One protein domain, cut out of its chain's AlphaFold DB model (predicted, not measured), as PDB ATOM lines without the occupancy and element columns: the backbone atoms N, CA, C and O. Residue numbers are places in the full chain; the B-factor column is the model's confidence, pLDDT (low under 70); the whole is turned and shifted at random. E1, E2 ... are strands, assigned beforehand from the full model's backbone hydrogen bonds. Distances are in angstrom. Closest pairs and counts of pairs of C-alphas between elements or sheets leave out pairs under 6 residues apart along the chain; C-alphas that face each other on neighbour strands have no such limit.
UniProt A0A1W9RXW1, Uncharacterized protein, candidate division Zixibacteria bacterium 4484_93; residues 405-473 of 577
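This is residues 405 to 473 of the 577 residues of an uncharacterized protein of candidate division Zixibacteria bacterium 4484_93 (UniProt A0A1W9RXW1). Two separate pieces make this domain: a twisted sheet of three strands, E1, E2 and E3, in which E2 bends sharply, and a two-stranded hairpin, E4 and E5, that reaches away from it as an arm. Residues 460 to 465, around the turn of that hairpin, stick out free. The printed part has 69 residues, with no named helix and five named strands that follow each other as E1 E2 E3 E4 E5; the sheets run E1 - E2 - E3 and E4 - E5, both antiparallel, and the class is all strand. The whole is loose, with a radius of gyration of the C-alphas of 15.4 A, and elongated, spanning 48 by 30 by 29 A.

Start at Val 405 and pass residues 405 to 416, which hold no named element, to reach E1, residues 417 to 424, an edge strand. After a short link comes E2, residues 432 to 440, the inner strand, which bends by 77 degrees at residue 437. E1 and E2 form a hairpin, antiparallel at 176 degrees between their directions; look at N 435 and O 421, 2.8 A apart, and N 421 and O 435, 2.9 A apart. A tight link leads to E3, residues 446 to 451, the other edge strand. E2 and E3 are a hairpin too, antiparallel at 173 degrees, with N 436 and O 450 at 2.8 A. These three strands are a meander, each strand the antiparallel neighbour of the one before. A tight link then leads to E4, residues 456 to 461, yet E3 and E4 are apart. Another tight link brings E5, residues 464 to 469, and E4 and E5 form a hairpin, antiparallel at 150 degrees; N 457 and O 468 are 2.9 A apart, within hydrogen-bond range. E5 is apart from E1, E2 and E3.

Find C-alpha 417 at (61.673, -35.425, 286.257); from there E1 runs 19.4 A to Lys 424. E2 runs from Thr 432 to Arg 440, 20.6 A, and E3 from Ser 446 to Ser 451, 13.2 A. Find C-alpha 456 at (49.275, -40.889, 268.938), where E4 begins its 15.6 A to Thr 461. E5 runs 16.8 A from Gly 464 to C-alpha 469 at (50.139, -41.228, 264.767).

The two C-alphas farthest apart are those of Tyr 413 and Ser 462, 48.0 A. The C-alphas of Val 405 and Ser 473, the first and last printed, are 30.7 A apart. The printed part has no cut, and no link between its named strands is long. The mean pLDDT of the printed part is 89.3; look for values under 70 at residues 411 to 412 and at residue 429.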
ATOM      1  N   VAL A 405      45.805 -33.473 289.731       89.31
ATOM      2  CA  VAL A 405      47.140 -33.882 290.185       89.31
ATOM      3  C   VAL A 405      48.094 -32.725 289.902       89.31
ATOM      4  O   VAL A 405      48.025 -32.116 288.835       89.31
ATOM      5  N   VAL A 406      48.997 -32.444 290.839       89.31
ATOM      6  CA  VAL A 406      50.140 -31.545 290.647       89.31
ATOM      7  C   VAL A 406      51.388 -32.324 291.038       89.31
ATOM      8  O   VAL A 406      51.476 -32.822 292.157       89.31
ATOM      9  N   ALA A 407      52.338 -32.439 290.113       90.44
ATOM     10  CA  ALA A 407      53.617 -33.101 290.333       90.44
ATOM     11  C   ALA A 407      54.742 -32.099 290.049       90.44
ATOM     12  O   ALA A 407      54.744 -31.445 289.005       90.44
ATOM     13  N   VAL A 408      55.656 -31.926 291.004       88.62
ATOM     14  CA  VAL A 408      56.713 -30.906 290.962       88.62
ATOM     15  C   VAL A 408      58.008 -31.513 291.472       88.62
ATOM     16  O   VAL A 408      58.075 -31.968 292.612       88.62
ATOM     17  N   ASN A 409      59.057 -31.448 290.655       86.94
ATOM     18  CA  ASN A 409      60.418 -31.676 291.111       86.94
ATOM     19  C   ASN A 409      61.082 -30.320 291.360       86.94
ATOM     20  O   ASN A 409      61.382 -29.586 290.423       86.94
ATOM     21  N   ALA A 410      61.281 -29.970 292.631       77.44
ATOM     22  CA  ALA A 410      61.903 -28.702 293.014       77.44
ATOM     23  C   ALA A 410      63.428 -28.677 292.774       77.44
ATOM     24  O   ALA A 410      64.064 -27.641 292.970       77.44
ATOM     25  N   SER A 411      64.029 -29.802 292.367       67.06
ATOM     26  CA  SER A 411      65.467 -29.925 292.140       67.06
ATOM     27  C   SER A 411      65.796 -29.872 290.641       67.06
ATOM     28  O   SER A 411      65.607 -30.830 289.892       67.06
ATOM     29  N   GLY A 412      66.303 -28.722 290.185       61.12
ATOM     30  CA  GLY A 412      66.662 -28.469 288.778       61.12
ATOM     31  C   GLY A 412      67.923 -29.192 288.278       61.12
ATOM     32  O   GLY A 412      68.564 -28.722 287.337       61.12
ATOM     33  N   TYR A 413      68.317 -30.290 288.925       74.69
ATOM     34  CA  TYR A 413      69.497 -31.075 288.571       74.69
ATOM     35  C   TYR A 413      69.288 -31.876 287.278       74.69
ATOM     36  O   TYR A 413      68.170 -32.238 286.916       74.69
ATOM     37  N   SER A 414      70.384 -32.180 286.587       75.94
ATOM     38  CA  SER A 414      70.365 -33.090 285.443       75.94
ATOM     39  C   SER A 414      69.960 -34.505 285.867       75.94
ATOM     40  O   SER A 414      70.467 -35.038 286.855       75.94
ATOM     41  N   GLY A 415      69.061 -35.119 285.102       78.88
ATOM     42  CA  GLY A 415      68.434 -36.408 285.394       78.88
ATOM     43  C   GLY A 415      67.140 -36.336 286.214       78.88
ATOM     44  O   GLY A 415      66.613 -37.391 286.553       78.88
ATOM     45  N   SER A 416      66.613 -35.146 286.535       86.88
ATOM     46  CA  SER A 416      65.362 -35.005 287.296       86.88
ATOM     47  C   SER A 416      64.111 -34.933 286.405       86.88
ATOM     48  O   SER A 416      64.139 -34.428 285.282       86.88
ATOM     49  N   GLU A 417      62.990 -35.451 286.909       90.69
ATOM     50  CA  GLU A 417      61.673 -35.425 286.257       90.69
ATOM     51  C   GLU A 417      60.564 -35.081 287.253       90.69
ATOM     52  O   GLU A 417      60.693 -35.360 288.449       90.69
ATOM     53  N   ALA A 418      59.470 -34.484 286.768       92.19
ATOM     54  CA  ALA A 418      58.293 -34.208 287.593       92.19
ATOM     55  C   ALA A 418      57.366 -35.428 287.728       92.19
ATOM     56  O   ALA A 418      56.694 -35.563 288.748       92.19
ATOM     57  N   GLY A 419      57.329 -36.317 286.731       91.88
ATOM     58  CA  GLY A 419      56.543 -37.546 286.796       91.88
ATOM     59  C   GLY A 419      56.992 -38.603 285.792       91.88
ATOM     60  O   GLY A 419      57.287 -38.288 284.642       91.88
ATOM     61  N   LEU A 420      56.981 -39.859 286.237       91.31
ATOM     62  CA  LEU A 420      57.319 -41.041 285.452       91.31
ATOM     63  C   LEU A 420      56.114 -41.979 285.389       91.31
ATOM     64  O   LEU A 420      55.592 -42.400 286.423       91.31
ATOM     65  N   PHE A 421      55.713 -42.359 284.180       92.62
ATOM     66  CA  PHE A 421      54.682 -43.368 283.942       92.62
ATOM     67  C   PHE A 421      55.297 -44.543 283.187       92.62
ATOM     68  O   PHE A 421      55.990 -44.339 282.191       92.62
ATOM     69  N   TYR A 422      55.059 -45.775 283.637       90.94
ATOM     70  CA  TYR A 422      55.560 -46.959 282.946       90.94
ATOM     71  C   TYR A 422      54.633 -48.167 283.087       90.94
ATOM     72  O   TYR A 422      53.984 -48.356 284.114       90.94
ATOM     73  N   THR A 423      54.635 -49.014 282.057       90.19
ATOM     74  CA  THR A 423      53.911 -50.289 282.026       90.19
ATOM     75  C   THR A 423      54.888 -51.390 281.647       90.19
ATOM     76  O   THR A 423      55.394 -51.405 280.522       90.19
ATOM     77  N   LYS A 424      55.141 -52.321 282.573       88.50
ATOM     78  CA  LYS A 424      55.914 -53.543 282.320       88.50
ATOM     79  C   LYS A 424      54.962 -54.680 281.941       88.50
ATOM     80  O   LYS A 424      54.079 -55.014 282.723       88.50
ATOM     81  N   TYR A 425      55.139 -55.253 280.751       87.25
ATOM     82  CA  TYR A 425      54.230 -56.248 280.153       87.25
ATOM     83  C   TYR A 425      54.875 -57.630 279.929       87.25
ATOM     84  O   TYR A 425      54.229 -58.548 279.432       87.25
ATOM     85  N   GLY A 426      56.140 -57.790 280.318       85.38
ATOM     86  CA  GLY A 426      56.900 -59.038 280.253       85.38
ATOM     87  C   GLY A 426      58.037 -59.034 281.275       85.38
ATOM     88  O   GLY A 426      58.013 -58.247 282.221       85.38
ATOM     89  N   SER A 427      59.036 -59.900 281.117       83.69
ATOM     90  CA  SER A 427      60.136 -60.044 282.089       83.69
ATOM     91  C   SER A 427      61.403 -59.274 281.707       83.69
ATOM     92  O   SER A 427      62.125 -58.823 282.605       83.69
ATOM     93  N   ASN A 428      61.657 -59.096 280.410       80.75
ATOM     94  CA  ASN A 428      62.910 -58.581 279.855       80.75
ATOM     95  C   ASN A 428      63.040 -57.055 280.007       80.75
ATOM     96  O   ASN A 428      62.075 -56.350 280.303       80.75
ATOM     97  N   ALA A 429      64.246 -56.530 279.769       66.69
ATOM     98  CA  ALA A 429      64.523 -55.092 279.840       66.69
ATOM     99  C   ALA A 429      63.764 -54.268 278.776       66.69
ATOM    100  O   ALA A 429      63.418 -53.120 279.035       66.69
ATOM    101  N   GLY A 430      63.475 -54.860 277.610       71.81
ATOM    102  CA  GLY A 430      62.668 -54.235 276.554       71.81
ATOM    103  C   GLY A 430      61.156 -54.263 276.810       71.81
ATOM    104  O   GLY A 430      60.423 -53.493 276.193       71.81
ATOM    105  N   ASP A 431      60.679 -55.086 277.750       85.38
ATOM    106  CA  ASP A 431      59.247 -55.347 277.959       85.38
ATOM    107  C   ASP A 431      58.573 -54.249 278.810       85.38
ATOM    108  O   ASP A 431      57.743 -54.530 279.680       85.38
ATOM    109  N   THR A 432      58.995 -52.991 278.646       88.31
ATOM    110  CA  THR A 432      58.514 -51.835 279.415       88.31
ATOM    111  C   THR A 432      58.352 -50.605 278.522       88.31
ATOM    112  O   THR A 432      59.325 -50.102 277.958       88.31
ATOM    113  N   ILE A 433      57.128 -50.078 278.443       91.62
ATOM    114  CA  ILE A 433      56.881 -48.726 277.921       91.62
ATOM    115  C   ILE A 433      57.130 -47.746 279.070       91.62
ATOM    116  O   ILE A 433      56.601 -47.961 280.162       91.62
ATOM    117  N   LYS A 434      57.922 -46.695 278.838       91.50
ATOM    118  CA  LYS A 434      58.219 -45.614 279.791       91.50
ATOM    119  C   LYS A 434      57.871 -44.262 279.172       91.50
ATOM    120  O   LYS A 434      58.106 -44.048 277.982       91.50
ATOM    121  N   THR A 435      57.364 -43.347 279.987       94.38
ATOM    122  CA  THR A 435      57.053 -41.966 279.613       94.38
ATOM    123  C   THR A 435      57.459 -41.036 280.748       94.38
ATOM    124  O   THR A 435      56.830 -41.021 281.808       94.38
ATOM    125  N   HIS A 436      58.500 -40.252 280.495       93.31
ATOM    126  CA  HIS A 436      59.016 -39.210 281.373       93.31
ATOM    127  C   HIS A 436      58.303 -37.886 281.056       93.31
ATOM    128  O   HIS A 436      58.202 -37.506 279.884       93.31
ATOM    129  N   ILE A 437      57.810 -37.185 282.080       94.62
ATOM    130  CA  ILE A 437      57.064 -35.922 281.963       94.62
ATOM    131  C   ILE A 437      57.826 -34.802 282.678       94.62
ATOM    132  O   ILE A 437      58.171 -34.923 283.860       94.62
ATOM    133  N   SER A 438      58.063 -33.701 281.959       93.75
ATOM    134  CA  SER A 438      58.922 -32.586 282.393       93.75
ATOM    135  C   SER A 438      60.293 -33.082 282.873       93.75
ATOM    136  O   SER A 438      60.669 -32.895 284.031       93.75
ATOM    137  N   TYR A 439      61.012 -33.761 281.978       92.00
ATOM    138  CA  TYR A 439      62.310 -34.386 282.235       92.00
ATOM    139  C   TYR A 439      63.466 -33.476 281.820       92.00
ATOM    140  O   TYR A 439      63.445 -32.875 280.744       92.00
ATOM    141  N   ARG A 440      64.511 -33.415 282.643       89.12
ATOM    142  CA  ARG A 440      65.805 -32.810 282.321       89.12
ATOM    143  C   ARG A 440      66.838 -33.928 282.254       89.12
ATOM    144  O   ARG A 440      67.096 -34.567 283.266       89.12
ATOM    145  N   SER A 441      67.425 -34.183 281.087       87.06
ATOM    146  CA  SER A 441      68.378 -35.287 280.904       87.06
ATOM    147  C   SER A 441      69.690 -35.075 281.661       87.06
ATOM    148  O   SER A 441      69.973 -33.978 282.149       87.06
ATOM    149  N   GLY A 442      70.528 -36.118 281.725       81.19
ATOM    150  CA  GLY A 442      71.905 -36.019 282.228       81.19
ATOM    151  C   GLY A 442      72.719 -34.913 281.536       81.19
ATOM    152  O   GLY A 442      73.426 -34.157 282.201       81.19
ATOM    153  N   GLY A 443      72.534 -34.747 280.221       78.81
ATOM    154  CA  GLY A 443      73.144 -33.680 279.415       78.81
ATOM    155  C   GLY A 443      72.520 -32.287 279.591       78.81
ATOM    156  O   GLY A 443      73.020 -31.324 279.021       78.81
ATOM    157  N   GLY A 444      71.447 -32.150 280.378       81.38
ATOM    158  CA  GLY A 444      70.773 -30.875 280.648       81.38
ATOM    159  C   GLY A 444      69.652 -30.500 279.668       81.38
ATOM    160  O   GLY A 444      68.932 -29.535 279.937       81.38
ATOM    161  N   THR A 445      69.458 -31.259 278.584       87.88
ATOM    162  CA  THR A 445      68.346 -31.095 277.632       87.88
ATOM    163  C   THR A 445      67.001 -31.291 278.339       87.88
ATOM    164  O   THR A 445      66.826 -32.251 279.090       87.88
ATOM    165  N   SER A 446      66.034 -30.396 278.112       89.12
ATOM    166  CA  SER A 446      64.719 -30.447 278.771       89.12
ATOM    167  C   SER A 446      63.598 -30.858 277.814       89.12
ATOM    168  O   SER A 446      63.295 -30.158 276.848       89.12
ATOM    169  N   TYR A 447      62.943 -31.975 278.132       92.19
ATOM    170  CA  TYR A 447      61.869 -32.596 277.360       92.19
ATOM    171  C   TYR A 447      60.533 -32.471 278.101       92.19
ATOM    172  O   TYR A 447      60.413 -32.868 279.261       92.19
ATOM    173  N   GLY A 448      59.496 -31.970 277.424       93.06
ATOM    174  CA  GLY A 448      58.139 -31.949 277.986       93.06
ATOM    175  C   GLY A 448      57.555 -33.359 278.141       93.06
ATOM    176  O   GLY A 448      56.974 -33.678 279.176       93.06
ATOM    177  N   ILE A 449      57.767 -34.206 277.128       94.56
ATOM    178  CA  ILE A 449      57.431 -35.633 277.113       94.56
ATOM    179  C   ILE A 449      58.581 -36.372 276.418       94.56
ATOM    180  O   ILE A 449      58.940 -36.012 275.295       94.56
ATOM    181  N   LEU A 450      59.131 -37.412 277.049       93.31
ATOM    182  CA  LEU A 450      60.104 -38.329 276.440       93.31
ATOM    183  C   LEU A 450      59.647 -39.775 276.669       93.31
ATOM    184  O   LEU A 450      59.340 -40.155 277.796       93.31
ATOM    185  N   SER A 451      59.554 -40.578 275.607       93.38
ATOM    186  CA  SER A 451      58.996 -41.935 275.675       93.38
ATOM    187  C   SER A 451      59.508 -42.836 274.552       93.38
ATOM    188  O   SER A 451      59.730 -42.358 273.436       93.38
ATOM    189  N   ASN A 452      59.621 -44.136 274.849       90.75
ATOM    190  CA  ASN A 452      59.843 -45.212 273.875       90.75
ATOM    191  C   ASN A 452      58.536 -45.779 273.271       90.75
ATOM    192  O   ASN A 452      58.593 -46.694 272.453       90.75
ATOM    193  N   GLY A 453      57.368 -45.271 273.680       90.50
ATOM    194  CA  GLY A 453      56.068 -45.603 273.096       90.50
ATOM    195  C   GLY A 453      55.707 -44.724 271.893       90.50
ATOM    196  O   GLY A 453      56.212 -43.611 271.732       90.50
ATOM    197  N   THR A 454      54.786 -45.212 271.057       92.94
ATOM    198  CA  THR A 454      54.261 -44.472 269.899       92.94
ATOM    199  C   THR A 454      53.442 -43.256 270.323       92.94
ATOM    200  O   THR A 454      52.552 -43.362 271.170       92.94
ATOM    201  N   LYS A 455      53.687 -42.113 269.682       94.44
ATOM    202  CA  LYS A 455      52.987 -40.849 269.946       94.44
ATOM    203  C   LYS A 455      51.742 -40.774 269.055       94.44
ATOM    204  O   LYS A 455      51.853 -40.813 267.830       94.44
ATOM    205  N   SER A 456      50.551 -40.740 269.658       96.00
ATOM    206  CA  SER A 456      49.275 -40.889 268.938       96.00
ATOM    207  C   SER A 456      48.092 -40.202 269.621       96.00
ATOM    208  O   SER A 456      48.092 -40.031 270.838       96.00
ATOM    209  N   THR A 457      47.044 -39.901 268.850       96.69
ATOM    210  CA  THR A 457      45.745 -39.401 269.333       96.69
ATOM    211  C   THR A 457      44.589 -40.306 268.886       96.69
ATOM    212  O   THR A 457      44.723 -41.060 267.921       96.69
ATOM    213  N   ILE A 458      43.449 -40.228 269.579       97.75
ATOM    214  CA  ILE A 458      42.218 -40.961 269.256       97.75
ATOM    215  C   ILE A 458      41.178 -39.964 268.742       97.75
ATOM    216  O   ILE A 458      40.729 -39.098 269.492       97.75
ATOM    217  N   MET A 459      40.756 -40.116 267.487       97.75
ATOM    218  CA  MET A 459      39.739 -39.261 266.866       97.75
ATOM    219  C   MET A 459      38.437 -40.035 266.608       97.75
ATOM    220  O   MET A 459      38.492 -41.194 266.182       97.75
ATOM    221  N   PRO A 460      37.256 -39.430 266.833       97.25
ATOM    222  CA  PRO A 460      35.986 -39.999 266.397       97.25
ATOM    223  C   PRO A 460      35.830 -39.870 264.874       97.25
ATOM    224  O   PRO A 460      36.168 -38.846 264.286       97.25
ATOM    225  N   THR A 461      35.269 -40.898 264.243       96.81
ATOM    226  CA  THR A 461      34.878 -40.912 262.825       96.81
ATOM    227  C   THR A 461      33.464 -41.480 262.681       96.81
ATOM    228  O   THR A 461      32.907 -42.020 263.640       96.81
ATOM    229  N   SER A 462      32.891 -41.426 261.476       96.81
ATOM    230  CA  SER A 462      31.624 -42.093 261.136       96.81
ATOM    231  C   SER A 462      31.643 -43.615 261.343       96.81
ATOM    232  O   SER A 462      30.587 -44.230 261.431       96.81
ATOM    233  N   GLU A 463      32.826 -44.224 261.454       96.75
ATOM    234  CA  GLU A 463      33.028 -45.657 261.689       96.75
ATOM    235  C   GLU A 463      33.538 -45.954 263.119       96.75
ATOM    236  O   GLU A 463      34.191 -46.975 263.371       96.75
ATOM    237  N   GLY A 464      33.306 -45.034 264.062       96.56
ATOM    238  CA  GLY A 464      33.814 -45.106 265.435       96.56
ATOM    239  C   GLY A 464      35.207 -44.491 265.596       96.56
ATOM    240  O   GLY A 464      35.666 -43.707 264.765       96.56
ATOM    241  N   GLN A 465      35.886 -44.805 266.698       98.06
ATOM    242  CA  GLN A 465      37.202 -44.236 267.003       98.06
ATOM    243  C   GLN A 465      38.307 -44.785 266.082       98.06
ATOM    244  O   GLN A 465      38.276 -45.948 265.670       98.06
ATOM    245  N   ARG A 466      39.297 -43.946 265.763       97.88
ATOM    246  CA  ARG A 466      40.515 -44.302 265.016       97.88
ATOM    247  C   ARG A 466      41.741 -43.694 265.700       97.88
ATOM    248  O   ARG A 466      41.657 -42.599 266.253       97.88
ATOM    249  N   ILE A 467      42.865 -44.407 265.652       97.88
ATOM    250  CA  ILE A 467      44.159 -43.948 266.173       97.88
ATOM    251  C   ILE A 467      44.923 -43.267 265.036       97.88
ATOM    252  O   ILE A 467      45.051 -43.841 263.955       97.88
ATOM    253  N   LEU A 468      45.436 -42.061 265.284       97.06
ATOM    254  CA  LEU A 468      46.309 -41.316 264.372       97.06
ATOM    255  C   LEU A 468      47.679 -41.122 265.031       97.06
ATOM    256  O   LEU A 468      47.743 -40.836 266.226       97.06
ATOM    257  N   TYR A 469      48.760 -41.257 264.263       96.81
ATOM    258  CA  TYR A 469      50.139 -41.228 264.767       96.81
ATOM    259  C   TYR A 469      50.865 -39.936 264.383       96.81
ATOM    260  O   TYR A 469      50.661 -39.399 263.294       96.81
ATOM    261  N   CYS A 470      51.741 -39.461 265.266       93.56
ATOM    262  CA  CYS A 470      52.654 -38.359 264.979       93.56
ATOM    263  C   CYS A 470      53.895 -38.875 264.224       93.56
ATOM    264  O   CYS A 470      54.426 -39.922 264.603       93.56
ATOM    265  N   PRO A 471      54.405 -38.158 263.206       93.00
ATOM    266  CA  PRO A 471      55.745 -38.412 262.691       93.00
ATOM    267  C   PRO A 471      56.790 -38.008 263.742       93.00
ATOM    268  O   PRO A 471      56.614 -37.015 264.448       93.00
ATOM    269  N   GLU A 472      57.891 -38.752 263.825       92.62
ATOM    270  CA  GLU A 472      59.028 -38.408 264.684       92.62
ATOM    271  C   GLU A 472      60.228 -38.008 263.825       92.62
ATOM    272  O   GLU A 472      60.585 -38.709 262.877       92.62
ATOM    273  N   SER A 473      60.848 -36.873 264.156       94.50
ATOM    274  CA  SER A 473      62.078 -36.407 263.517       94.50
ATOM    275  C   SER A 473      63.276 -36.664 264.437       94.50
ATOM    276  O   SER A 473      63.147 -36.471 265.648       94.50
TER     277      SER A 473